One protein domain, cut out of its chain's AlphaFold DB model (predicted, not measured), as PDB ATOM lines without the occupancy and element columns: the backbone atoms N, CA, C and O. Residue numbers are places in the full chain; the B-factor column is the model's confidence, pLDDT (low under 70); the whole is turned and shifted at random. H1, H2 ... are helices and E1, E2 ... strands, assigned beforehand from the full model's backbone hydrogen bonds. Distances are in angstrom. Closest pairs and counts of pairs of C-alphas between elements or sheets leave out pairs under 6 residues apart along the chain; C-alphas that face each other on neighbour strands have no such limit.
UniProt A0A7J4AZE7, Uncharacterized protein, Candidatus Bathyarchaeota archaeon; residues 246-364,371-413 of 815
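AT A GLANCE: This is residues 246 to 364 and 371 to 413 of the 815 residues of an uncharacterized protein of Candidatus Bathyarchaeota archaeon (UniProt A0A7J4AZE7). Two strongly twisted sheets sit face to face as a sandwich, their strands crossed at 25 degrees and their best planes 41 degrees apart, and a small group of three helices lies along the side of the larger sheet. H1 and H2 follow one another past that sheet and only graze it, H3 packs on both helices, and a small two-stranded sheet, E5 with E10, ties the stretch between E4 and E6 to the helical part. The 162 printed residues hold ten named strands and three named helices, in the order E1 to E9, H1, H2, E10, H3; the class is mixed, helices and strands. The larger sheet, E1 E3 E7 E8 E9, is branched and mixed, while the other, in the order E2 E6 E4, is antiparallel. The whole is compact, with a radius of gyration of the C-alphas of 16.4 A and spans of 55 by 37 by 30 A.

HOW THE PARTS SIT: E7, residues 332 to 341, has three neighbours in the branched sheet. On one side of it lies E3, residues 275 to 283, antiparallel, with N 281 and O 336 2.8 A apart. On the other side lie E8, residues 346 to 348, and E9, residues 352 to 357, both antiparallel to it. E7 and E8 form a hairpin, with N 339 and O 347 at 2.9 A; N 333 of E7 and O 354 of E9 are 2.9 A apart. E1, residues 257 to 259, is parallel to E9, with N 258 and O 355 at 3.0 A. In the other sheet of the sandwich, E6, residues 316 to 324, is the inner strand. Its antiparallel neighbours are E2, residues 264 to 272, with N 266 and O 322 at 2.9 A, and E4, residues 293 to 299, with N 295 and O 321 at 2.8 A. Between the sheets, the closest C-alphas of E3 and E6 are those of Ile 280 and Gly 322, 5.5 A apart. Residues 246 to 247 pair antiparallel with residues 269 to 270 of E2. H1, residues 371 to 379, and H2, residues 381 to 391, only graze the branched sheet and meet only through their link. H3, residues 398 to 411, touches H1 about perpendicular, at 83 degrees, closest at the C-alphas of Lys 378 and Ala 407, 4.8 A. H3 also touches H2, closest at the C-alphas of Ala 381 and Ala 407, 4.7 A; they run opposite ways at a shallow tilt of 34 degrees, only just short of steep. E5, residues 308 to 310, and E10, residues 395 to 397, are antiparallel, with N 396 and O 309 at 2.8 A. In H1, H2 and H3 every O i to N i+4 pair is within hydrogen-bond range.

IN THESE COORDINATES: E1 begins at C-alpha 257, (125.759, 141.430, 106.607). E7 is the longest strand, 30.3 A from C-alpha 332 at (118.663, 137.543, 110.953) to C-alpha 341. E2 and E6 each measure 25.5 A, E3 23.9 A, E4 19.5 A and E9 16.8 A. H1 measures 12.1 A, H2 15.3 A and H3 20.5 A, H3 ending at C-alpha 411, (130.272, 130.021, 127.662). E1, E5, E8 and E10 have three residues each.

THE WHOLE: The two C-alphas farthest apart are those of Thr 313 and Asp 362, 55.0 A. Residues 365 to 370 are not printed, and C-alphas 364 and 371 are 20.6 A apart across this cut, which falls in the link from E9 to H1. Of the links that are printed whole, none is long. The mean pLDDT of the printed part is 91.1; residues 301 to 302, 306 and 313 to 314 are under 70.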
ATOM      1  N   VAL A 246     131.692 117.487 110.272       94.00
ATOM      2  CA  VAL A 246     131.307 118.680 109.506       94.00
ATOM      3  C   VAL A 246     132.099 119.883 110.015       94.00
ATOM      4  O   VAL A 246     131.886 120.354 111.132       94.00
ATOM      5  N   LEU A 247     133.024 120.378 109.197       92.94
ATOM      6  CA  LEU A 247     133.910 121.496 109.510       92.94
ATOM      7  C   LEU A 247     133.463 122.752 108.758       92.94
ATOM      8  O   LEU A 247     133.373 122.753 107.530       92.94
ATOM      9  N   MET A 248     133.232 123.837 109.497       91.94
ATOM     10  CA  MET A 248     132.889 125.150 108.952       91.94
ATOM     11  C   MET A 248     133.738 126.204 109.657       91.94
ATOM     12  O   MET A 248     133.672 126.324 110.879       91.94
ATOM     13  N   LYS A 249     134.570 126.915 108.890       82.69
ATOM     14  CA  LYS A 249     135.502 127.917 109.423       82.69
ATOM     15  C   LYS A 249     134.869 129.305 109.474       82.69
ATOM     16  O   LYS A 249     134.924 129.968 110.506       82.69
ATOM     17  N   ASP A 250     134.234 129.711 108.379       87.12
ATOM     18  CA  ASP A 250     133.616 131.028 108.258       87.12
ATOM     19  C   ASP A 250     132.155 130.958 108.714       87.12
ATOM     20  O   ASP A 250     131.281 130.403 108.042       87.12
ATOM     21  N   LEU A 251     131.898 131.496 109.906       94.25
ATOM     22  CA  LEU A 251     130.566 131.510 110.520       94.25
ATOM     23  C   LEU A 251     129.744 132.753 110.159       94.25
ATOM     24  O   LEU A 251     128.596 132.861 110.580       94.25
ATOM     25  N   SER A 252     130.312 133.695 109.414       94.81
ATOM     26  CA  SER A 252     129.625 134.902 108.966       94.81
ATOM     27  C   SER A 252     130.270 135.440 107.681       94.81
ATOM     28  O   SER A 252     131.480 135.270 107.498       94.81
ATOM     29  N   PRO A 253     129.517 136.145 106.819       94.81
ATOM     30  CA  PRO A 253     130.074 136.929 105.723       94.81
ATOM     31  C   PRO A 253     130.944 138.077 106.246       94.81
ATOM     32  O   PRO A 253     130.979 138.381 107.445       94.81
ATOM     33  N   LYS A 254     131.628 138.758 105.320       91.44
ATOM     34  CA  LYS A 254     132.348 139.994 105.634       91.44
ATOM     35  C   LYS A 254     131.378 141.008 106.252       91.44
ATOM     36  O   LYS A 254     130.271 141.191 105.762       91.44
ATOM     37  N   HIS A 255     131.797 141.639 107.345       95.69
ATOM     38  CA  HIS A 255     130.992 142.572 108.143       95.69
ATOM     39  C   HIS A 255     129.664 142.020 108.701       95.69
ATOM     40  O   HIS A 255     128.823 142.789 109.160       95.69
ATOM     41  N   SER A 256     129.467 140.695 108.689       97.12
ATOM     42  CA  SER A 256     128.269 140.010 109.204       97.12
ATOM     43  C   SER A 256     126.938 140.402 108.540       97.12
ATOM     44  O   SER A 256     125.886 140.167 109.136       97.12
ATOM     45  N   VAL A 257     126.961 140.970 107.328       97.88
ATOM     46  CA  VAL A 257     125.759 141.430 106.607       97.88
ATOM     47  C   VAL A 257     125.700 140.925 105.164       97.88
ATOM     48  O   VAL A 257     126.735 140.593 104.586       97.88
ATOM     49  N   VAL A 258     124.488 140.868 104.604       98.19
ATOM     50  CA  VAL A 258     124.175 140.551 103.194       98.19
ATOM     51  C   VAL A 258     123.024 141.460 102.738       98.19
ATOM     52  O   VAL A 258     122.137 141.737 103.555       98.19
ATOM     53  N   GLY A 259     123.042 141.925 101.482       98.12
ATOM     54  CA  GLY A 259     121.936 142.692 100.887       98.12
ATOM     55  C   GLY A 259     120.641 141.874 100.798       98.12
ATOM     56  O   GLY A 259     120.670 140.641 100.806       98.12
ATOM     57  N   ASP A 260     119.485 142.531 100.764       97.75
ATOM     58  CA  ASP A 260     118.186 141.848 100.762       97.75
ATOM     59  C   ASP A 260     117.783 141.285  99.386       97.75
ATOM     60  O   ASP A 260     116.905 140.419  99.294       97.75
ATOM     61  N   ASP A 261     118.485 141.690  98.331       96.19
ATOM     62  CA  ASP A 261     118.416 141.136  96.980       96.19
ATOM     63  C   ASP A 261     119.540 140.118  96.672       96.19
ATOM     64  O   ASP A 261     119.498 139.424  95.647       96.19
ATOM     65  N   GLU A 262     120.508 139.955  97.580       96.88
ATOM     66  CA  GLU A 262     121.681 139.103  97.394       96.88
ATOM     67  C   GLU A 262     121.479 137.677  97.937       96.88
ATOM     68  O   GLU A 262     120.969 137.437  99.032       96.88
ATOM     69  N   SER A 263     121.949 136.678  97.183       96.06
ATOM     70  CA  SER A 263     122.102 135.310  97.696       96.06
ATOM     71  C   SER A 263     123.448 135.140  98.396       96.06
ATOM     72  O   SER A 263     124.469 135.585  97.867       96.06
ATOM     73  N   TYR A 264     123.497 134.385  99.493       96.06
ATOM     74  CA  TYR A 264     124.748 134.113 100.203       96.06
ATOM     75  C   TYR A 264     125.200 132.662 100.037       96.06
ATOM     76  O   TYR A 264     124.489 131.725 100.405       96.06
ATOM     77  N   THR A 265     126.403 132.471  99.487       95.25
ATOM     78  CA  THR A 265     127.013 131.143  99.339       95.25
ATOM     79  C   THR A 265     127.932 130.847 100.512       95.25
ATOM     80  O   THR A 265     128.863 131.601 100.791       95.25
ATOM     81  N   VAL A 266     127.710 129.708 101.161       94.50
ATOM     82  CA  VAL A 266     128.544 129.203 102.258       94.50
ATOM     83  C   VAL A 266     129.108 127.841 101.906       94.50
ATOM     84  O   VAL A 266     128.546 127.118 101.082       94.50
ATOM     85  N   SER A 267     130.216 127.470 102.544       94.00
ATOM     86  CA  SER A 267     130.852 126.179 102.309       94.00
ATOM     87  C   SER A 267     131.289 125.494 103.598       94.00
ATOM     88  O   SER A 267     131.629 126.147 104.585       94.00
ATOM     89  N   ALA A 268     131.287 124.165 103.570       94.44
ATOM     90  CA  ALA A 268     131.805 123.313 104.627       94.44
ATOM     91  C   ALA A 268     132.648 122.177 104.043       94.44
ATOM     92  O   ALA A 268     132.463 121.749 102.899       94.44
ATOM     93  N   ILE A 269     133.564 121.674 104.865       93.19
ATOM     94  CA  ILE A 269     134.339 120.469 104.589       93.19
ATOM     95  C   ILE A 269     133.757 119.331 105.414       93.19
ATOM     96  O   ILE A 269     133.625 119.444 106.630       93.19
ATOM     97  N   ILE A 270     133.412 118.230 104.754       92.81
ATOM     98  CA  ILE A 270     132.820 117.056 105.393       92.81
ATOM     99  C   ILE A 270     133.761 115.875 105.221       92.81
ATOM    100  O   ILE A 270     134.238 115.605 104.119       92.81
ATOM    101  N   LEU A 271     134.044 115.188 106.321       90.50
ATOM    102  CA  LEU A 271     134.938 114.039 106.354       90.50
ATOM    103  C   LEU A 271     134.113 112.794 106.645       90.50
ATOM    104  O   LEU A 271     133.601 112.644 107.755       90.50
ATOM    105  N   GLU A 272     134.001 111.926 105.644       88.56
ATOM    106  CA  GLU A 272     133.222 110.691 105.724       88.56
ATOM    107  C   GLU A 272     133.767 109.643 104.738       88.56
ATOM    108  O   GLU A 272     134.314 109.977 103.690       88.56
ATOM    109  N   LYS A 273     133.658 108.354 105.058       82.62
ATOM    110  CA  LYS A 273     133.987 107.255 104.149       82.62
ATOM    111  C   LYS A 273     132.990 107.190 102.994       82.62
ATOM    112  O   LYS A 273     133.419 107.201 101.842       82.62
ATOM    113  N   GLU A 274     131.698 107.135 103.300       86.19
ATOM    114  CA  GLU A 274     130.595 107.024 102.336       86.19
ATOM    115  C   GLU A 274     129.462 107.967 102.753       86.19
ATOM    116  O   GLU A 274     128.704 107.698 103.681       86.19
ATOM    117  N   LEU A 275     129.402 109.125 102.091       89.56
ATOM    118  CA  LEU A 275     128.424 110.166 102.380       89.56
ATOM    119  C   LEU A 275     127.139 109.885 101.599       89.56
ATOM    120  O   LEU A 275     127.163 109.906 100.368       89.56
ATOM    121  N   LYS A 276     126.023 109.711 102.307       92.75
ATOM    122  CA  LYS A 276     124.704 109.534 101.695       92.75
ATOM    123  C   LYS A 276     124.147 110.857 101.193       92.75
ATOM    124  O   LYS A 276     123.728 110.977 100.045       92.75
ATOM    125  N   TYR A 277     124.160 111.876 102.050       93.00
ATOM    126  CA  TYR A 277     123.864 113.244 101.642       93.00
ATOM    127  C   TYR A 277     124.521 114.264 102.568       93.00
ATOM    128  O   TYR A 277     124.807 114.008 103.738       93.00
ATOM    129  N   ALA A 278     124.686 115.471 102.040       95.06
ATOM    130  CA  ALA A 278     124.957 116.659 102.824       95.06
ATOM    131  C   ALA A 278     124.099 117.805 102.309       95.06
ATOM    132  O   ALA A 278     123.919 117.952 101.101       95.06
ATOM    133  N   ARG A 279     123.579 118.606 103.235       95.56
ATOM    134  CA  ARG A 279     122.690 119.727 102.932       95.56
ATOM    135  C   ARG A 279     122.984 120.921 103.816       95.56
ATOM    136  O   ARG A 279     123.340 120.761 104.988       95.56
ATOM    137  N   ILE A 280     122.791 122.106 103.259       96.38
ATOM    138  CA  ILE A 280     122.704 123.333 104.036       96.38
ATOM    139  C   ILE A 280     121.279 123.497 104.568       96.38
ATOM    140  O   ILE A 280     120.298 123.325 103.844       96.38
ATOM    141  N   LEU A 281     121.174 123.862 105.838       97.56
ATOM    142  CA  LEU A 281     119.945 124.343 106.439       97.56
ATOM    143  C   LEU A 281     120.115 125.802 106.840       97.56
ATOM    144  O   LEU A 281     121.155 126.165 107.391       97.56
ATOM    145  N   TYR A 282     119.081 126.610 106.641       98.00
ATOM    146  CA  TYR A 282     119.019 127.978 107.145       98.00
ATOM    147  C   TYR A 282     117.695 128.254 107.863       98.00
ATOM    148  O   TYR A 282     116.714 127.533 107.686       98.00
ATOM    149  N   SER A 283     117.682 129.269 108.719       98.12
ATOM    150  CA  SER A 283     116.541 129.647 109.545       98.12
ATOM    151  C   SER A 283     116.526 131.153 109.783       98.12
ATOM    152  O   SER A 283     117.569 131.749 110.043       98.12
ATOM    153  N   THR A 284     115.340 131.757 109.732       96.44
ATOM    154  CA  THR A 284     115.132 133.190 110.005       96.44
ATOM    155  C   THR A 284     114.627 133.471 111.423       96.44
ATOM    156  O   THR A 284     114.458 134.623 111.810       96.44
ATOM    157  N   ASP A 285     114.352 132.423 112.204       90.94
ATOM    158  CA  ASP A 285     113.890 132.498 113.597       90.94
ATOM    159  C   ASP A 285     114.750 131.655 114.560       90.94
ATOM    160  O   ASP A 285     114.521 131.656 115.769       90.94
ATOM    161  N   GLY A 286     115.749 130.941 114.032       89.62
ATOM    162  CA  GLY A 286     116.632 130.040 114.773       89.62
ATOM    163  C   GLY A 286     115.997 128.698 115.160       89.62
ATOM    164  O   GLY A 286     116.667 127.869 115.776       89.62
ATOM    165  N   VAL A 287     114.729 128.461 114.808       91.19
ATOM    166  CA  VAL A 287     113.940 127.293 115.236       91.19
ATOM    167  C   VAL A 287     113.466 126.475 114.039       91.19
ATOM    168  O   VAL A 287     113.646 125.258 114.014       91.19
ATOM    169  N   ASN A 288     112.884 127.130 113.040       95.06
ATOM    170  CA  ASN A 288     112.372 126.509 111.831       95.06
ATOM    171  C   ASN A 288     113.460 126.516 110.757       95.06
ATOM    172  O   ASN A 288     113.881 127.574 110.287       95.06
ATOM    173  N   TRP A 289     113.926 125.323 110.391       97.44
ATOM    174  CA  TRP A 289     115.028 125.132 109.452       97.44
ATOM    175  C   TRP A 289     114.512 124.711 108.079       97.44
ATOM    176  O   TRP A 289     113.736 123.762 107.965       97.44
ATOM    177  N   VAL A 290     114.984 125.398 107.044       96.88
ATOM    178  CA  VAL A 290     114.662 125.151 105.637       96.88
ATOM    179  C   VAL A 290     115.934 124.750 104.900       96.88
ATOM    180  O   VAL A 290     117.021 125.244 105.193       96.88
ATOM    181  N   GLU A 291     115.807 123.819 103.962       96.56
ATOM    182  CA  GLU A 291     116.912 123.376 103.113       96.56
ATOM    183  C   GLU A 291     117.139 124.368 101.966       96.56
ATOM    184  O   GLU A 291     116.178 124.784 101.317       96.56
ATOM    185  N   ALA A 292     118.394 124.753 101.720       94.62
ATOM    186  CA  ALA A 292     118.763 125.565 100.556       94.62
ATOM    187  C   ALA A 292     119.420 124.709  99.462       94.62
ATOM    188  O   ALA A 292     119.817 123.563  99.701       94.62
ATOM    189  N   GLU A 293     119.556 125.266  98.252       91.31
ATOM    190  CA  GLU A 293     120.214 124.569  97.144       91.31
ATOM    191  C   GLU A 293     121.645 124.204  97.550       91.31
ATOM    192  O   GLU A 293     122.451 125.077  97.879       91.31
ATOM    193  N   THR A 294     121.950 122.904  97.540       92.12
ATOM    194  CA  THR A 294     123.246 122.370  97.966       92.12
ATOM    195  C   THR A 294     123.929 121.639  96.819       92.12
ATOM    196  O   THR A 294     123.318 120.822  96.130       92.12
ATOM    197  N   LYS A 295     125.224 121.897  96.650       89.94
ATOM    198  CA  LYS A 295     126.118 121.182  95.737       89.94
ATOM    199  C   LYS A 295     127.227 120.540  96.556       89.94
ATOM    200  O   LYS A 295     127.846 121.191  97.392       89.94
ATOM    201  N   SER A 296     127.486 119.259  96.325       85.25
ATOM    202  CA  SER A 296     128.578 118.532  96.967       85.25
ATOM    203  C   SER A 296     129.534 117.975  95.920       85.25
ATOM    204  O   SER A 296     129.129 117.505  94.856       85.25
ATOM    205  N   GLY A 297     130.827 118.053  96.218       83.44
ATOM    206  CA  GLY A 297     131.892 117.535  95.372       83.44
ATOM    207  C   GLY A 297     132.964 116.866  96.217       83.44
ATOM    208  O   GLY A 297     133.347 117.366  97.275       83.44
ATOM    209  N   ARG A 298     133.461 115.716  95.758       85.50
ATOM    210  CA  ARG A 298     134.582 115.031  96.404       85.50
ATOM    211  C   ARG A 298     135.889 115.750  96.067       85.50
ATOM    212  O   ARG A 298     136.160 116.008  94.897       85.50
ATOM    213  N   LEU A 299     136.701 116.028  97.080       81.81
ATOM    214  CA  LEU A 299     138.039 116.596  96.927       81.81
ATOM    215  C   LEU A 299     139.085 115.488  96.768       81.81
ATOM    216  O   LEU A 299     138.940 114.386  97.310       81.81
ATOM    217  N   SER A 300     140.156 115.786  96.033       72.88
ATOM    218  CA  SER A 300     141.259 114.853  95.802       72.88
ATOM    219  C   SER A 300     142.601 115.491  96.153       72.88
ATOM    220  O   SER A 300     142.835 116.645  95.820       72.88
ATOM    221  N   GLY A 301     143.487 114.735  96.813       65.81
ATOM    222  CA  GLY A 301     144.911 115.049  96.994       65.81
ATOM    223  C   GLY A 301     145.250 116.512  97.312       65.81
ATOM    224  O   GLY A 301     145.260 116.901  98.474       65.81
ATOM    225  N   ALA A 302     145.576 117.287  96.272       62.41
ATOM    226  CA  ALA A 302     146.027 118.678  96.358       62.41
ATOM    227  C   ALA A 302     144.931 119.689  96.755       62.41
ATOM    228  O   ALA A 302     145.266 120.787  97.189       62.41
ATOM    229  N   ASP A 303     143.653 119.322  96.634       70.38
ATOM    230  CA  ASP A 303     142.520 120.210  96.927       70.38
ATOM    231  C   ASP A 303     142.084 120.162  98.402       70.38
ATOM    232  O   ASP A 303     141.216 120.930  98.822       70.38
ATOM    233  N   ILE A 304     142.649 119.245  99.197       73.31
ATOM    234  CA  ILE A 304     142.345 119.138 100.627       73.31
ATOM    235  C   ILE A 304     143.016 120.309 101.366       73.31
ATOM    236  O   ILE A 304     144.219 120.519 101.192       73.31
ATOM    237  N   PRO A 305     142.284 121.044 102.224       75.75
ATOM    238  CA  PRO A 305     142.864 122.113 103.029       75.75
ATOM    239  C   PRO A 305     144.086 121.644 103.839       75.75
ATOM    240  O   PRO A 305     144.024 120.652 104.568       75.75
ATOM    241  N   LEU A 306     145.207 122.366 103.705       65.44
ATOM    242  CA  LEU A 306     146.503 122.027 104.324       65.44
ATOM    243  C   LEU A 306     146.482 122.042 105.864       65.44
ATOM    244  O   LEU A 306     147.406 121.533 106.499       65.44
ATOM    245  N   ASP A 307     145.450 122.628 106.465       81.12
ATOM    246  CA  ASP A 307     145.233 122.714 107.908       81.12
ATOM    247  C   ASP A 307     144.561 121.464 108.509       81.12
ATOM    248  O   ASP A 307     144.415 121.387 109.729       81.12
ATOM    249  N   ILE A 308     144.202 120.466 107.689       83.12
ATOM    250  CA  ILE A 308     143.655 119.179 108.137       83.12
ATOM    251  C   ILE A 308     144.730 118.091 108.035       83.12
ATOM    252  O   ILE A 308     145.138 117.688 106.945       83.12
ATOM    253  N   LYS A 309     145.159 117.551 109.181       82.44
ATOM    254  CA  LYS A 309     146.113 116.432 109.249       82.44
ATOM    255  C   LYS A 309     145.403 115.145 109.652       82.44
ATOM    256  O   LYS A 309     144.760 115.086 110.696       82.44
ATOM    257  N   PHE A 310     145.558 114.090 108.857       80.75
ATOM    258  CA  PHE A 310     144.989 112.773 109.156       80.75
ATOM    259  C   PHE A 310     145.978 111.925 109.957       80.75
ATOM    260  O   PHE A 310     147.140 111.791 109.579       80.75
ATOM    261  N   ARG A 311     145.514 111.340 111.066       74.44
ATOM    262  CA  ARG A 311     146.304 110.427 111.916       74.44
ATOM    263  C   ARG A 311     146.090 108.953 111.569       74.44
ATOM    264  O   ARG A 311     146.850 108.093 112.000       74.44
ATOM    265  N   ILE A 312     145.052 108.679 110.786       71.50
ATOM    266  CA  ILE A 312     144.681 107.367 110.254       71.50
ATOM    267  C   ILE A 312     144.570 107.454 108.729       71.50
ATOM    268  O   ILE A 312     144.705 108.539 108.160       71.50
ATOM    269  N   THR A 313     144.285 106.331 108.062       67.31
ATOM    270  CA  THR A 313     143.935 106.334 106.635       67.31
ATOM    271  C   THR A 313     142.848 107.383 106.373       67.31
ATOM    272  O   THR A 313     141.790 107.310 107.008       67.31
ATOM    273  N   PRO A 314     143.095 108.369 105.491       64.31
ATOM    274  CA  PRO A 314     142.208 109.509 105.340       64.31
ATOM    275  C   PRO A 314     140.820 109.059 104.851       64.31
ATOM    276  O   PRO A 314     140.744 108.294 103.882       64.31
ATOM    277  N   PRO A 315     139.725 109.509 105.496       77.25
ATOM    278  CA  PRO A 315     138.382 109.363 104.945       77.25
ATOM    279  C   PRO A 315     138.258 110.141 103.627       77.25
ATOM    280  O   PRO A 315     139.146 110.916 103.254       77.25
ATOM    281  N   GLN A 316     137.148 109.956 102.910       85.62
ATOM    282  CA  GLN A 316     136.870 110.835 101.780       85.62
ATOM    283  C   GLN A 316     136.570 112.241 102.312       85.62
ATOM    284  O   GLN A 316     135.962 112.419 103.368       85.62
ATOM    285  N   VAL A 317     137.042 113.242 101.578       89.69
ATOM    286  CA  VAL A 317     136.833 114.651 101.901       89.69
ATOM    287  C   VAL A 317     135.863 115.211 100.878       89.69
ATOM    288  O   VAL A 317     136.090 115.089  99.674       89.69
ATOM    289  N   TYR A 318     134.792 115.828 101.352       91.19
ATOM    290  CA  TYR A 318     133.790 116.476 100.520       91.19
ATOM    291  C   TYR A 318     133.823 117.974 100.782       91.19
ATOM    292  O   TYR A 318     133.823 118.403 101.934       91.19
ATOM    293  N   LYS A 319     133.815 118.769  99.712       93.00
ATOM    294  CA  LYS A 319     133.442 120.178  99.779       93.00
ATOM    295  C   LYS A 319     131.956 120.266  99.495       93.00
ATOM    296  O   LYS A 319     131.485 119.739  98.486       93.00
ATOM    297  N   VAL A 320     131.229 120.919 100.385       93.06
ATOM    298  CA  VAL A 320     129.798 121.147 100.223       93.06
ATOM    299  C   VAL A 320     129.564 122.641 100.221       93.06
ATOM    300  O   VAL A 320     130.025 123.337 101.120       93.06
ATOM    301  N   GLU A 321     128.881 123.124  99.195       94.44
ATOM    302  CA  GLU A 321     128.529 124.526  99.009       94.44
ATOM    303  C   GLU A 321     127.010 124.649  98.980       94.44
ATOM    304  O   GLU A 321     126.324 123.845  98.349       94.44
ATOM    305  N   GLY A 322     126.484 125.641  99.685       92.94
ATOM    306  CA  GLY A 322     125.057 125.915  99.748       92.94
ATOM    307  C   GLY A 322     124.779 127.380  99.462       92.94
ATOM    308  O   GLY A 322     125.474 128.240 100.002       92.94
ATOM    309  N   ALA A 323     123.776 127.655  98.629       95.56
ATOM    310  CA  ALA A 323     123.335 129.010  98.315       95.56
ATOM    311  C   ALA A 323     122.032 129.315  99.063       95.56
ATOM    312  O   ALA A 323     120.982 128.744  98.767       95.56
ATOM    313  N   ILE A 324     122.110 130.209 100.046       97.25
ATOM    314  CA  ILE A 324     120.940 130.723 100.756       97.25
ATOM    315  C   ILE A 324     120.314 131.809  99.871       97.25
ATOM    316  O   ILE A 324     121.026 132.744  99.488       97.25
ATOM    317  N   PRO A 325     119.023 131.696  99.508       97.44
ATOM    318  CA  PRO A 325     118.375 132.675  98.644       97.44
ATOM    319  C   PRO A 325     118.236 134.034  99.349       97.44
ATOM    320  O   PRO A 325     118.269 134.065 100.585       97.44
ATOM    321  N   PRO A 326     118.007 135.122  98.589       97.88
ATOM    322  CA  PRO A 326     117.759 136.445  99.151       97.88
ATOM    323  C   PRO A 326     116.685 136.425 100.238       97.88
ATOM    324  O   PRO A 326     115.713 135.662 100.174       97.88
ATOM    325  N   GLN A 327     116.892 137.240 101.265       97.88
ATOM    326  CA  GLN A 327     116.035 137.326 102.443       97.88
ATOM    327  C   GLN A 327     115.558 138.760 102.620       97.88
ATOM    328  O   GLN A 327     116.146 139.688 102.096       97.88
ATOM    329  N   LYS A 328     114.492 138.971 103.389       97.75
ATOM    330  CA  LYS A 328     113.966 140.322 103.604       97.75
ATOM    331  C   LYS A 328     114.890 141.143 104.513       97.75
ATOM    332  O   LYS A 328     115.248 140.661 105.591       97.75
ATOM    333  N   ALA A 329     115.148 142.401 104.156       98.19
ATOM    334  CA  ALA A 329     115.766 143.393 105.032       98.19
ATOM    335  C   ALA A 329     115.155 143.393 106.447       98.19
ATOM    336  O   ALA A 329     113.933 143.347 106.638       98.19
ATOM    337  N   GLY A 330     116.024 143.438 107.455       97.25
ATOM    338  CA  GLY A 330     115.640 143.344 108.863       97.25
ATOM    339  C   GLY A 330     115.419 141.924 109.382       97.25
ATOM    340  O   GLY A 330     114.779 141.729 110.416       97.25
ATOM    341  N   THR A 331     115.954 140.933 108.672       97.38
ATOM    342  CA  THR A 331     115.987 139.528 109.090       97.38
ATOM    343  C   THR A 331     117.374 139.171 109.622       97.38
ATOM    344  O   THR A 331     118.385 139.688 109.151       97.38
ATOM    345  N   VAL A 332     117.434 138.262 110.594       97.62
ATOM    346  CA  VAL A 332     118.663 137.543 110.953       97.62
ATOM    347  C   VAL A 332     118.588 136.147 110.348       97.62
ATOM    348  O   VAL A 332     117.557 135.485 110.451       97.62
ATOM    349  N   VAL A 333     119.664 135.690 109.717       98.44
ATOM    350  CA  VAL A 333     119.738 134.356 109.122       98.44
ATOM    351  C   VAL A 333     120.753 133.531 109.885       98.44
ATOM    352  O   VAL A 333     121.923 133.895 109.967       98.44
ATOM    353  N   PHE A 334     120.307 132.394 110.404       98.38
ATOM    354  CA  PHE A 334     121.157 131.340 110.943       98.38
ATOM    355  C   PHE A 334     121.318 130.244 109.901       98.38
ATOM    356  O   PHE A 334     120.353 129.904 109.222       98.38
ATOM    357  N   TYR A 335     122.504 129.654 109.782       97.88
ATOM    358  CA  TYR A 335     122.739 128.554 108.846       97.88
ATOM    359  C   TYR A 335     123.683 127.504 109.420       97.88
ATOM    360  O   TYR A 335     124.532 127.807 110.252       97.88
ATOM    361  N   LYS A 336     123.542 126.253 108.983       97.00
ATOM    362  CA  LYS A 336     124.419 125.138 109.362       97.00
ATOM    363  C   LYS A 336     124.410 124.059 108.288       97.00
ATOM    364  O   LYS A 336     123.458 123.946 107.518       97.00
ATOM    365  N   PHE A 337     125.437 123.220 108.277       96.75
ATOM    366  CA  PHE A 337     125.470 122.023 107.439       96.75
ATOM    367  C   PHE A 337     125.062 120.787 108.236       96.75
ATOM    368  O   PHE A 337     125.420 120.647 109.405       96.75
ATOM    369  N   MET A 338     124.339 119.878 107.584       96.00
ATOM    370  CA  MET A 338     124.005 118.554 108.100       96.00
ATOM    371  C   MET A 338     124.507 117.492 107.127       96.00
ATOM    372  O   MET A 338     124.274 117.607 105.923       96.00
ATOM    373  N   ALA A 339     125.138 116.451 107.657       95.50
ATOM    374  CA  ALA A 339     125.571 115.281 106.905       95.50
ATOM    375  C   ALA A 339     124.943 114.007 107.469       95.50
ATOM    376  O   ALA A 339     124.780 113.887 108.686       95.50
ATOM    377  N   GLU A 340     124.627 113.070 106.580       94.12
ATOM    378  CA  GLU A 340     124.263 111.692 106.907       94.12
ATOM    379  C   GLU A 340     125.158 110.743 106.097       94.12
ATOM    380  O   GLU A 340     125.367 110.962 104.898       94.12
ATOM    381  N   ASP A 341     125.708 109.721 106.747       91.44
ATOM    382  CA  ASP A 341     126.417 108.626 106.075       91.44
ATOM    383  C   ASP A 341     125.442 107.527 105.595       91.44
ATOM    384  O   ASP A 341     124.233 107.587 105.834       91.44
ATOM    385  N   GLU A 342     125.945 106.530 104.865       89.44
ATOM    386  CA  GLU A 342     125.124 105.397 104.389       89.44
ATOM    387  C   GLU A 342     124.578 104.517 105.530       89.44
ATOM    388  O   GLU A 342     123.532 103.880 105.375       89.44
ATOM    389  N   ASP A 343     125.224 104.546 106.700       85.38
ATOM    390  CA  ASP A 343     124.822 103.802 107.900       85.38
ATOM    391  C   ASP A 343     123.727 104.532 108.713       85.38
ATOM    392  O   ASP A 343     123.145 103.977 109.651       85.38
ATOM    393  N   GLY A 344     123.381 105.766 108.326       87.50
ATOM    394  CA  GLY A 344     122.337 106.585 108.940       87.50
ATOM    395  C   GLY A 344     122.803 107.427 110.134       87.50
ATOM    396  O   GLY A 344     121.963 108.035 110.809       87.50
ATOM    397  N   ASN A 345     124.108 107.504 110.408       89.88
ATOM    398  CA  ASN A 345     124.643 108.415 111.412       89.88
ATOM    399  C   ASN A 345     124.598 109.851 110.894       89.88
ATOM    400  O   ASN A 345     124.928 110.143 109.746       89.88
ATOM    401  N   ARG A 346     124.217 110.776 111.777       92.88
ATOM    402  CA  ARG A 346     124.038 112.191 111.443       92.88
ATOM    403  C   ARG A 346     124.981 113.074 112.234       92.88
ATOM    404  O   ARG A 346     125.181 112.861 113.429       92.88
ATOM    405  N   ALA A 347     125.462 114.124 111.583       93.75
ATOM    406  CA  ALA A 347     126.179 115.210 112.230       93.75
ATOM    407  C   ALA A 347     125.705 116.571 111.736       93.75
ATOM    408  O   ALA A 347     125.311 116.738 110.580       93.75
ATOM    409  N   GLU A 348     125.798 117.554 112.625       94.69
ATOM    410  CA  GLU A 348     125.602 118.962 112.306       94.69
ATOM    411  C   GLU A 348     126.907 119.718 112.544       94.69
ATOM    412  O   GLU A 348     127.582 119.491 113.550       94.69
ATOM    413  N   GLY A 349     127.234 120.631 111.634       94.44
ATOM    414  CA  GLY A 349     128.330 121.573 111.822       94.44
ATOM    415  C   GLY A 349     127.980 122.701 112.799       94.44
ATOM    416  O   GLY A 349     126.857 122.766 113.316       94.44
ATOM    417  N   PRO A 350     128.932 123.621 113.029       96.31
ATOM    418  CA  PRO A 350     128.658 124.877 113.711       96.31
ATOM    419  C   PRO A 350     127.559 125.678 112.991       96.31
ATOM    420  O   PRO A 350     127.359 125.544 111.783       96.31
ATOM    421  N   THR A 351     126.867 126.532 113.735       97.12
ATOM    422  CA  THR A 351     125.884 127.494 113.240       97.12
ATOM    423  C   THR A 351     126.572 128.814 112.904       97.12
ATOM    424  O   THR A 351     127.187 129.430 113.774       97.12
ATOM    425  N   GLY A 352     126.443 129.259 111.659       97.50
ATOM    426  CA  GLY A 352     126.774 130.614 111.234       97.50
ATOM    427  C   GLY A 352     125.586 131.569 111.340       97.50
ATOM    428  O   GLY A 352     124.444 131.135 111.519       97.50
ATOM    429  N   MET A 353     125.858 132.870 111.251       97.75
ATOM    430  CA  MET A 353     124.860 133.934 111.350       97.75
ATOM    431  C   MET A 353     125.229 135.141 110.478       97.75
ATOM    432  O   MET A 353     126.399 135.516 110.398       97.75
ATOM    433  N   TYR A 354     124.224 135.791 109.889       98.25
ATOM    434  CA  TYR A 354     124.344 137.136 109.322       98.25
ATOM    435  C   TYR A 354     123.043 137.932 109.444       98.25
ATOM    436  O   TYR A 354     121.972 137.364 109.669       98.25
ATOM    437  N   PHE A 355     123.145 139.250 109.300       98.56
ATOM    438  CA  PHE A 355     122.002 140.155 109.231       98.56
ATOM    439  C   PHE A 355     121.718 140.549 107.785       98.56
ATOM    440  O   PHE A 355     122.633 140.681 106.977       98.56
ATOM    441  N   VAL A 356     120.447 140.749 107.473       98.62
ATOM    442  CA  VAL A 356     120.000 141.158 106.145       98.62
ATOM    443  C   VAL A 356     119.673 142.640 106.172       98.62
ATOM    444  O   VAL A 356     118.887 143.082 107.024       98.62
ATOM    445  N   VAL A 357     120.270 143.392 105.254       98.56
ATOM    446  CA  VAL A 357     120.165 144.852 105.188       98.56
ATOM    447  C   VAL A 357     119.571 145.300 103.859       98.56
ATOM    448  O   VAL A 357     119.770 144.645 102.849       98.56
ATOM    449  N   ASP A 358     118.862 146.422 103.876       98.25
ATOM    450  CA  ASP A 358     118.525 147.199 102.682       98.25
ATOM    451  C   ASP A 358     119.802 147.927 102.245       98.25
ATOM    452  O   ASP A 358     120.166 148.962 102.811       98.25
ATOM    453  N   ASP A 359     120.548 147.337 101.315       95.81
ATOM    454  CA  ASP A 359     121.818 147.867 100.823       95.81
ATOM    455  C   ASP A 359     121.636 149.012  99.808       95.81
ATOM    456  O   ASP A 359     122.567 149.802  99.606       95.81
ATOM    457  N   GLU A 360     120.419 149.201  99.288       96.25
ATOM    458  CA  GLU A 360     120.018 150.364  98.489       96.25
ATOM    459  C   GLU A 360     119.736 151.620  99.340       96.25
ATOM    460  O   GLU A 360     119.748 152.740  98.821       96.25
ATOM    461  N   SER A 361     119.527 151.483 100.656       96.44
ATOM    462  CA  SER A 361     119.286 152.623 101.551       96.44
ATOM    463  C   SER A 361     120.444 153.637 101.550       96.44
ATOM    464  O   SER A 361     121.561 153.351 101.991       96.44
ATOM    465  N   ASP A 362     120.124 154.899 101.246       94.62
ATOM    466  CA  ASP A 362     121.058 156.037 101.316       94.62
ATOM    467  C   ASP A 362     121.653 156.266 102.719       94.62
ATOM    468  O   ASP A 362     122.746 156.828 102.868       94.62
ATOM    469  N   LEU A 363     120.937 155.861 103.775       97.81
ATOM    470  CA  LEU A 363     121.410 156.015 105.145       97.81
ATOM    471  C   LEU A 363     122.368 154.881 105.522       97.81
ATOM    472  O   LEU A 363     121.944 153.832 105.999       97.81
ATOM    473  N   ARG A 364     123.666 155.140 105.354       98.38
ATOM    474  CA  ARG A 364     124.745 154.213 105.713       98.38
ATOM    475  C   ARG A 364     125.128 154.304 107.185       98.38
ATOM    476  O   ARG A 364     125.476 155.390 107.664       98.38
ATOM    477  N   TRP A 371     131.099 142.242 120.025       96.38
ATOM    478  CA  TRP A 371     130.327 141.257 120.784       96.38
ATOM    479  C   TRP A 371     129.651 140.220 119.893       96.38
ATOM    480  O   TRP A 371     129.534 139.066 120.306       96.38
ATOM    481  N   ILE A 372     129.290 140.570 118.653       96.19
ATOM    482  CA  ILE A 372     128.665 139.641 117.695       96.19
ATOM    483  C   ILE A 372     129.522 138.391 117.481       96.19
ATOM    484  O   ILE A 372     129.030 137.267 117.618       96.19
ATOM    485  N   LYS A 373     130.822 138.567 117.210       93.94
ATOM    486  CA  LYS A 373     131.750 137.444 117.001       93.94
ATOM    487  C   LYS A 373     131.915 136.615 118.281       93.94
ATOM    488  O   LYS A 373     131.927 135.386 118.223       93.94
ATOM    489  N   MET A 374     131.992 137.265 119.446       95.06
ATOM    490  CA  MET A 374     132.098 136.576 120.739       95.06
ATOM    491  C   MET A 374     130.851 135.745 121.059       95.06
ATOM    492  O   MET A 374     130.968 134.597 121.494       95.06
ATOM    493  N   TRP A 375     129.666 136.297 120.808       96.19
ATOM    494  CA  TRP A 375     128.400 135.605 121.012       96.19
ATOM    495  C   TRP A 375     128.222 134.435 120.041       96.19
ATOM    496  O   TRP A 375     127.824 133.350 120.461       96.19
ATOM    497  N   LEU A 376     128.590 134.603 118.768       95.94
ATOM    498  CA  LEU A 376     128.516 133.529 117.776       95.94
ATOM    499  C   LEU A 376     129.450 132.358 118.121       95.94
ATOM    500  O   LEU A 376     129.088 131.192 117.957       95.94
ATOM    501  N   ILE A 377     130.634 132.646 118.667       94.81
ATOM    502  CA  ILE A 377     131.542 131.619 119.191       94.81
ATOM    503  C   ILE A 377     130.925 130.923 120.417       94.81
ATOM    504  O   ILE A 377     130.935 129.693 120.480       94.81
ATOM    505  N   LYS A 378     130.335 131.678 121.356       95.94
ATOM    506  CA  LYS A 378     129.623 131.134 122.531       95.94
ATOM    507  C   LYS A 378     128.491 130.183 122.129       95.94
ATOM    508  O   LYS A 378     128.382 129.101 122.701       95.94
ATOM    509  N   LEU A 379     127.691 130.559 121.127       95.56
ATOM    510  CA  LEU A 379     126.586 129.753 120.594       95.56
ATOM    511  C   LEU A 379     127.052 128.366 120.114       95.56
ATOM    512  O   LEU A 379     126.308 127.394 120.203       95.56
ATOM    513  N   ASN A 380     128.293 128.268 119.635       96.56
ATOM    514  CA  ASN A 380     128.851 127.067 119.020       96.56
ATOM    515  C   ASN A 380     129.681 126.181 119.960       96.56
ATOM    516  O   ASN A 380     130.226 125.178 119.504       96.56
ATOM    517  N   ALA A 381     129.770 126.497 121.257       95.81
ATOM    518  CA  ALA A 381     130.618 125.761 122.202       95.81
ATOM    519  C   ALA A 381     130.354 124.245 122.211       95.81
ATOM    520  O   ALA A 381     131.282 123.450 122.080       95.81
ATOM    521  N   GLU A 382     129.082 123.845 122.281       94.81
ATOM    522  CA  GLU A 382     128.692 122.427 122.293       94.81
ATOM    523  C   GLU A 382     128.984 121.744 120.954       94.81
ATOM    524  O   GLU A 382     129.493 120.627 120.933       94.81
ATOM    525  N   LYS A 383     128.771 122.448 119.835       94.31
ATOM    526  CA  LYS A 383     129.092 121.934 118.497       94.31
ATOM    527  C   LYS A 383     130.589 121.694 118.334       94.31
ATOM    528  O   LYS A 383     130.982 120.647 117.834       94.31
ATOM    529  N   TYR A 384     131.433 122.618 118.790       94.62
ATOM    530  CA  TYR A 384     132.881 122.421 118.751       94.62
ATOM    531  C   TYR A 384     133.333 121.244 119.617       94.62
ATOM    532  O   TYR A 384     134.151 120.443 119.161       94.62
ATOM    533  N   ALA A 385     132.772 121.096 120.821       92.00
ATOM    534  CA  ALA A 385     133.062 119.961 121.692       92.00
ATOM    535  C   ALA A 385     132.669 118.622 121.037       92.00
ATOM    536  O   ALA A 385     133.455 117.671 121.057       92.00
ATOM    537  N   ASP A 386     131.496 118.559 120.399       90.75
ATOM    538  CA  ASP A 386     131.021 117.374 119.677       90.75
ATOM    539  C   ASP A 386     131.919 117.029 118.481       90.75
ATOM    540  O   ASP A 386     132.303 115.868 118.304       90.75
ATOM    541  N   ILE A 387     132.307 118.028 117.682       91.25
ATOM    542  CA  ILE A 387     133.218 117.839 116.543       91.25
ATOM    543  C   ILE A 387     134.561 117.308 117.036       91.25
ATOM    544  O   ILE A 387     135.047 116.313 116.501       91.25
ATOM    545  N   ILE A 388     135.148 117.917 118.074       89.38
ATOM    546  CA  ILE A 388     136.430 117.475 118.632       89.38
ATOM    547  C   ILE A 388     136.323 116.046 119.138       89.38
ATOM    548  O   ILE A 388     137.165 115.231 118.770       89.38
ATOM    549  N   LYS A 389     135.274 115.718 119.899       86.94
ATOM    550  CA  LYS A 389     135.013 114.366 120.408       86.94
ATOM    551  C   LYS A 389     134.956 113.324 119.286       86.94
ATOM    552  O   LYS A 389     135.554 112.258 119.422       86.94
ATOM    553  N   ASN A 390     134.286 113.636 118.178       82.12
ATOM    554  CA  ASN A 390     134.151 112.737 117.025       82.12
ATOM    555  C   ASN A 390     135.404 112.712 116.123       82.12
ATOM    556  O   ASN A 390     135.602 111.774 115.343       82.12
ATOM    557  N   ALA A 391     136.262 113.726 116.248       83.25
ATOM    558  CA  ALA A 391     137.541 113.864 115.559       83.25
ATOM    559  C   ALA A 391     138.724 113.203 116.293       83.25
ATOM    560  O   ALA A 391     139.759 112.965 115.658       83.25
ATOM    561  N   ILE A 392     138.591 112.897 117.596       75.69
ATOM    562  CA  ILE A 392     139.675 112.374 118.449       75.69
ATOM    563  C   ILE A 392     140.401 111.212 117.761       75.69
ATOM    564  O   ILE A 392     139.790 110.243 117.315       75.69
ATOM    565  N   ASN A 393     141.734 111.305 117.705       70.19
ATOM    566  CA  ASN A 393     142.645 110.312 117.120       70.19
ATOM    567  C   ASN A 393     142.471 110.041 115.611       70.19
ATOM    568  O   ASN A 393     143.211 109.222 115.071       70.19
ATOM    569  N   ARG A 394     141.558 110.733 114.915       75.56
ATOM    570  CA  ARG A 394     141.324 110.582 113.467       75.56
ATOM    571  C   ARG A 394     141.944 111.726 112.681       75.56
ATOM    572  O   ARG A 394     142.662 111.492 111.707       75.56
ATOM    573  N   ILE A 395     141.677 112.950 113.129       82.31
ATOM    574  CA  ILE A 395     142.123 114.180 112.482       82.31
ATOM    575  C   ILE A 395     142.670 115.169 113.502       82.31
ATOM    576  O   ILE A 395     142.336 115.129 114.684       82.31
ATOM    577  N   GLU A 396     143.497 116.077 113.017       84.00
ATOM    578  CA  GLU A 396     143.989 117.226 113.751       84.00
ATOM    579  C   GLU A 396     143.758 118.472 112.900       84.00
ATOM    580  O   GLU A 396     144.173 118.524 111.741       84.00
ATOM    581  N   VAL A 397     143.058 119.445 113.486       86.19
ATOM    582  CA  VAL A 397     142.681 120.712 112.858       86.19
ATOM    583  C   VAL A 397     143.019 121.823 113.847       86.19
ATOM    584  O   VAL A 397     142.389 121.930 114.899       86.19
ATOM    585  N   GLU A 398     144.049 122.614 113.546       85.00
ATOM    586  CA  GLU A 398     144.638 123.565 114.503       85.00
ATOM    587  C   GLU A 398     143.632 124.635 114.953       85.00
ATOM    588  O   GLU A 398     143.430 124.841 116.152       85.00
ATOM    589  N   TRP A 399     142.920 125.240 113.998       89.44
ATOM    590  CA  TRP A 399     141.942 126.293 114.284       89.44
ATOM    591  C   TRP A 399     140.738 125.795 115.093       89.44
ATOM    592  O   TRP A 399     140.125 126.579 115.813       89.44
ATOM    593  N   LEU A 400     140.389 124.506 114.997       90.38
ATOM    594  CA  LEU A 400     139.228 123.937 115.685       90.38
ATOM    595  C   LEU A 400     139.452 123.893 117.200       90.38
ATOM    596  O   LEU A 400     138.551 124.237 117.964       90.38
ATOM    597  N   SER A 401     140.659 123.517 117.628       88.81
ATOM    598  CA  SER A 401     141.039 123.532 119.046       88.81
ATOM    599  C   SER A 401     141.005 124.954 119.605       88.81
ATOM    600  O   SER A 401     140.435 125.187 120.668       88.81
ATOM    601  N   GLU A 402     141.532 125.930 118.858       91.56
ATOM    602  CA  GLU A 402     141.485 127.340 119.260       91.56
ATOM    603  C   GLU A 402     140.040 127.866 119.342       91.56
ATOM    604  O   GLU A 402     139.682 128.572 120.290       91.56
ATOM    605  N   ALA A 403     139.192 127.516 118.369       92.31
ATOM    606  CA  ALA A 403     137.783 127.892 118.356       92.31
ATOM    607  C   ALA A 403     137.021 127.286 119.546       92.31
ATOM    608  O   ALA A 403     136.269 128.002 120.210       92.31
ATOM    609  N   HIS A 404     137.261 126.009 119.861       94.06
ATOM    610  CA  HIS A 404     136.684 125.351 121.033       94.06
ATOM    611  C   HIS A 404     137.112 126.024 122.337       94.06
ATOM    612  O   HIS A 404     136.253 126.369 123.146       94.06
ATOM    613  N   ASP A 405     138.408 126.288 122.516       94.19
ATOM    614  CA  ASP A 405     138.930 126.948 123.715       94.19
ATOM    615  C   ASP A 405     138.322 128.344 123.906       94.19
ATOM    616  O   ASP A 405     137.977 128.742 125.023       94.19
ATOM    617  N   LYS A 406     138.171 129.108 122.815       94.56
ATOM    618  CA  LYS A 406     137.489 130.410 122.839       94.56
ATOM    619  C   LYS A 406     136.009 130.263 123.198       94.56
ATOM    620  O   LYS A 406     135.509 131.071 123.980       94.56
ATOM    621  N   ALA A 407     135.329 129.247 122.671       95.50
ATOM    622  CA  ALA A 407     133.919 128.989 122.944       95.50
ATOM    623  C   ALA A 407     133.663 128.559 124.393       95.50
ATOM    624  O   ALA A 407     132.764 129.101 125.033       95.50
ATOM    625  N   GLU A 408     134.500 127.686 124.954       95.06
ATOM    626  CA  GLU A 408     134.427 127.283 126.363       95.06
ATOM    627  C   GLU A 408     134.706 128.447 127.309       95.06
ATOM    628  O   GLU A 408     134.068 128.573 128.354       95.06
ATOM    629  N   LYS A 409     135.637 129.341 126.949       95.06
ATOM    630  CA  LYS A 409     135.839 130.595 127.687       95.06
ATOM    631  C   LYS A 409     134.595 131.479 127.613       95.06
ATOM    632  O   LYS A 409     134.134 131.933 128.652       95.06
ATOM    633  N   ALA A 410     134.027 131.674 126.424       94.81
ATOM    634  CA  ALA A 410     132.860 132.533 126.229       94.81
ATOM    635  C   ALA A 410     131.599 132.002 126.936       94.81
ATOM    636  O   ALA A 410     130.824 132.784 127.483       94.81
ATOM    637  N   LYS A 411     131.411 130.676 126.993       93.69
ATOM    638  CA  LYS A 411     130.272 130.021 127.662       93.69
ATOM    639  C   LYS A 411     130.192 130.325 129.163       93.69
ATOM    640  O   LYS A 411     129.107 130.240 129.726       93.69
ATOM    641  N   LYS A 412     131.308 130.706 129.797       92.44
ATOM    642  CA  LYS A 412     131.377 131.044 131.231       92.44
ATOM    643  C   LYS A 412     130.752 132.393 131.582       92.44
ATOM    644  O   LYS A 412     130.477 132.612 132.753       92.44
ATOM    645  N   PHE A 413     130.580 133.279 130.600       91.88
ATOM    646  CA  PHE A 413     130.188 134.666 130.838       91.88
ATOM    647  C   PHE A 413     128.790 134.943 130.294       91.88
ATOM    648  O   PHE A 413     128.555 134.893 129.084       91.88
TER     649      PHE A 413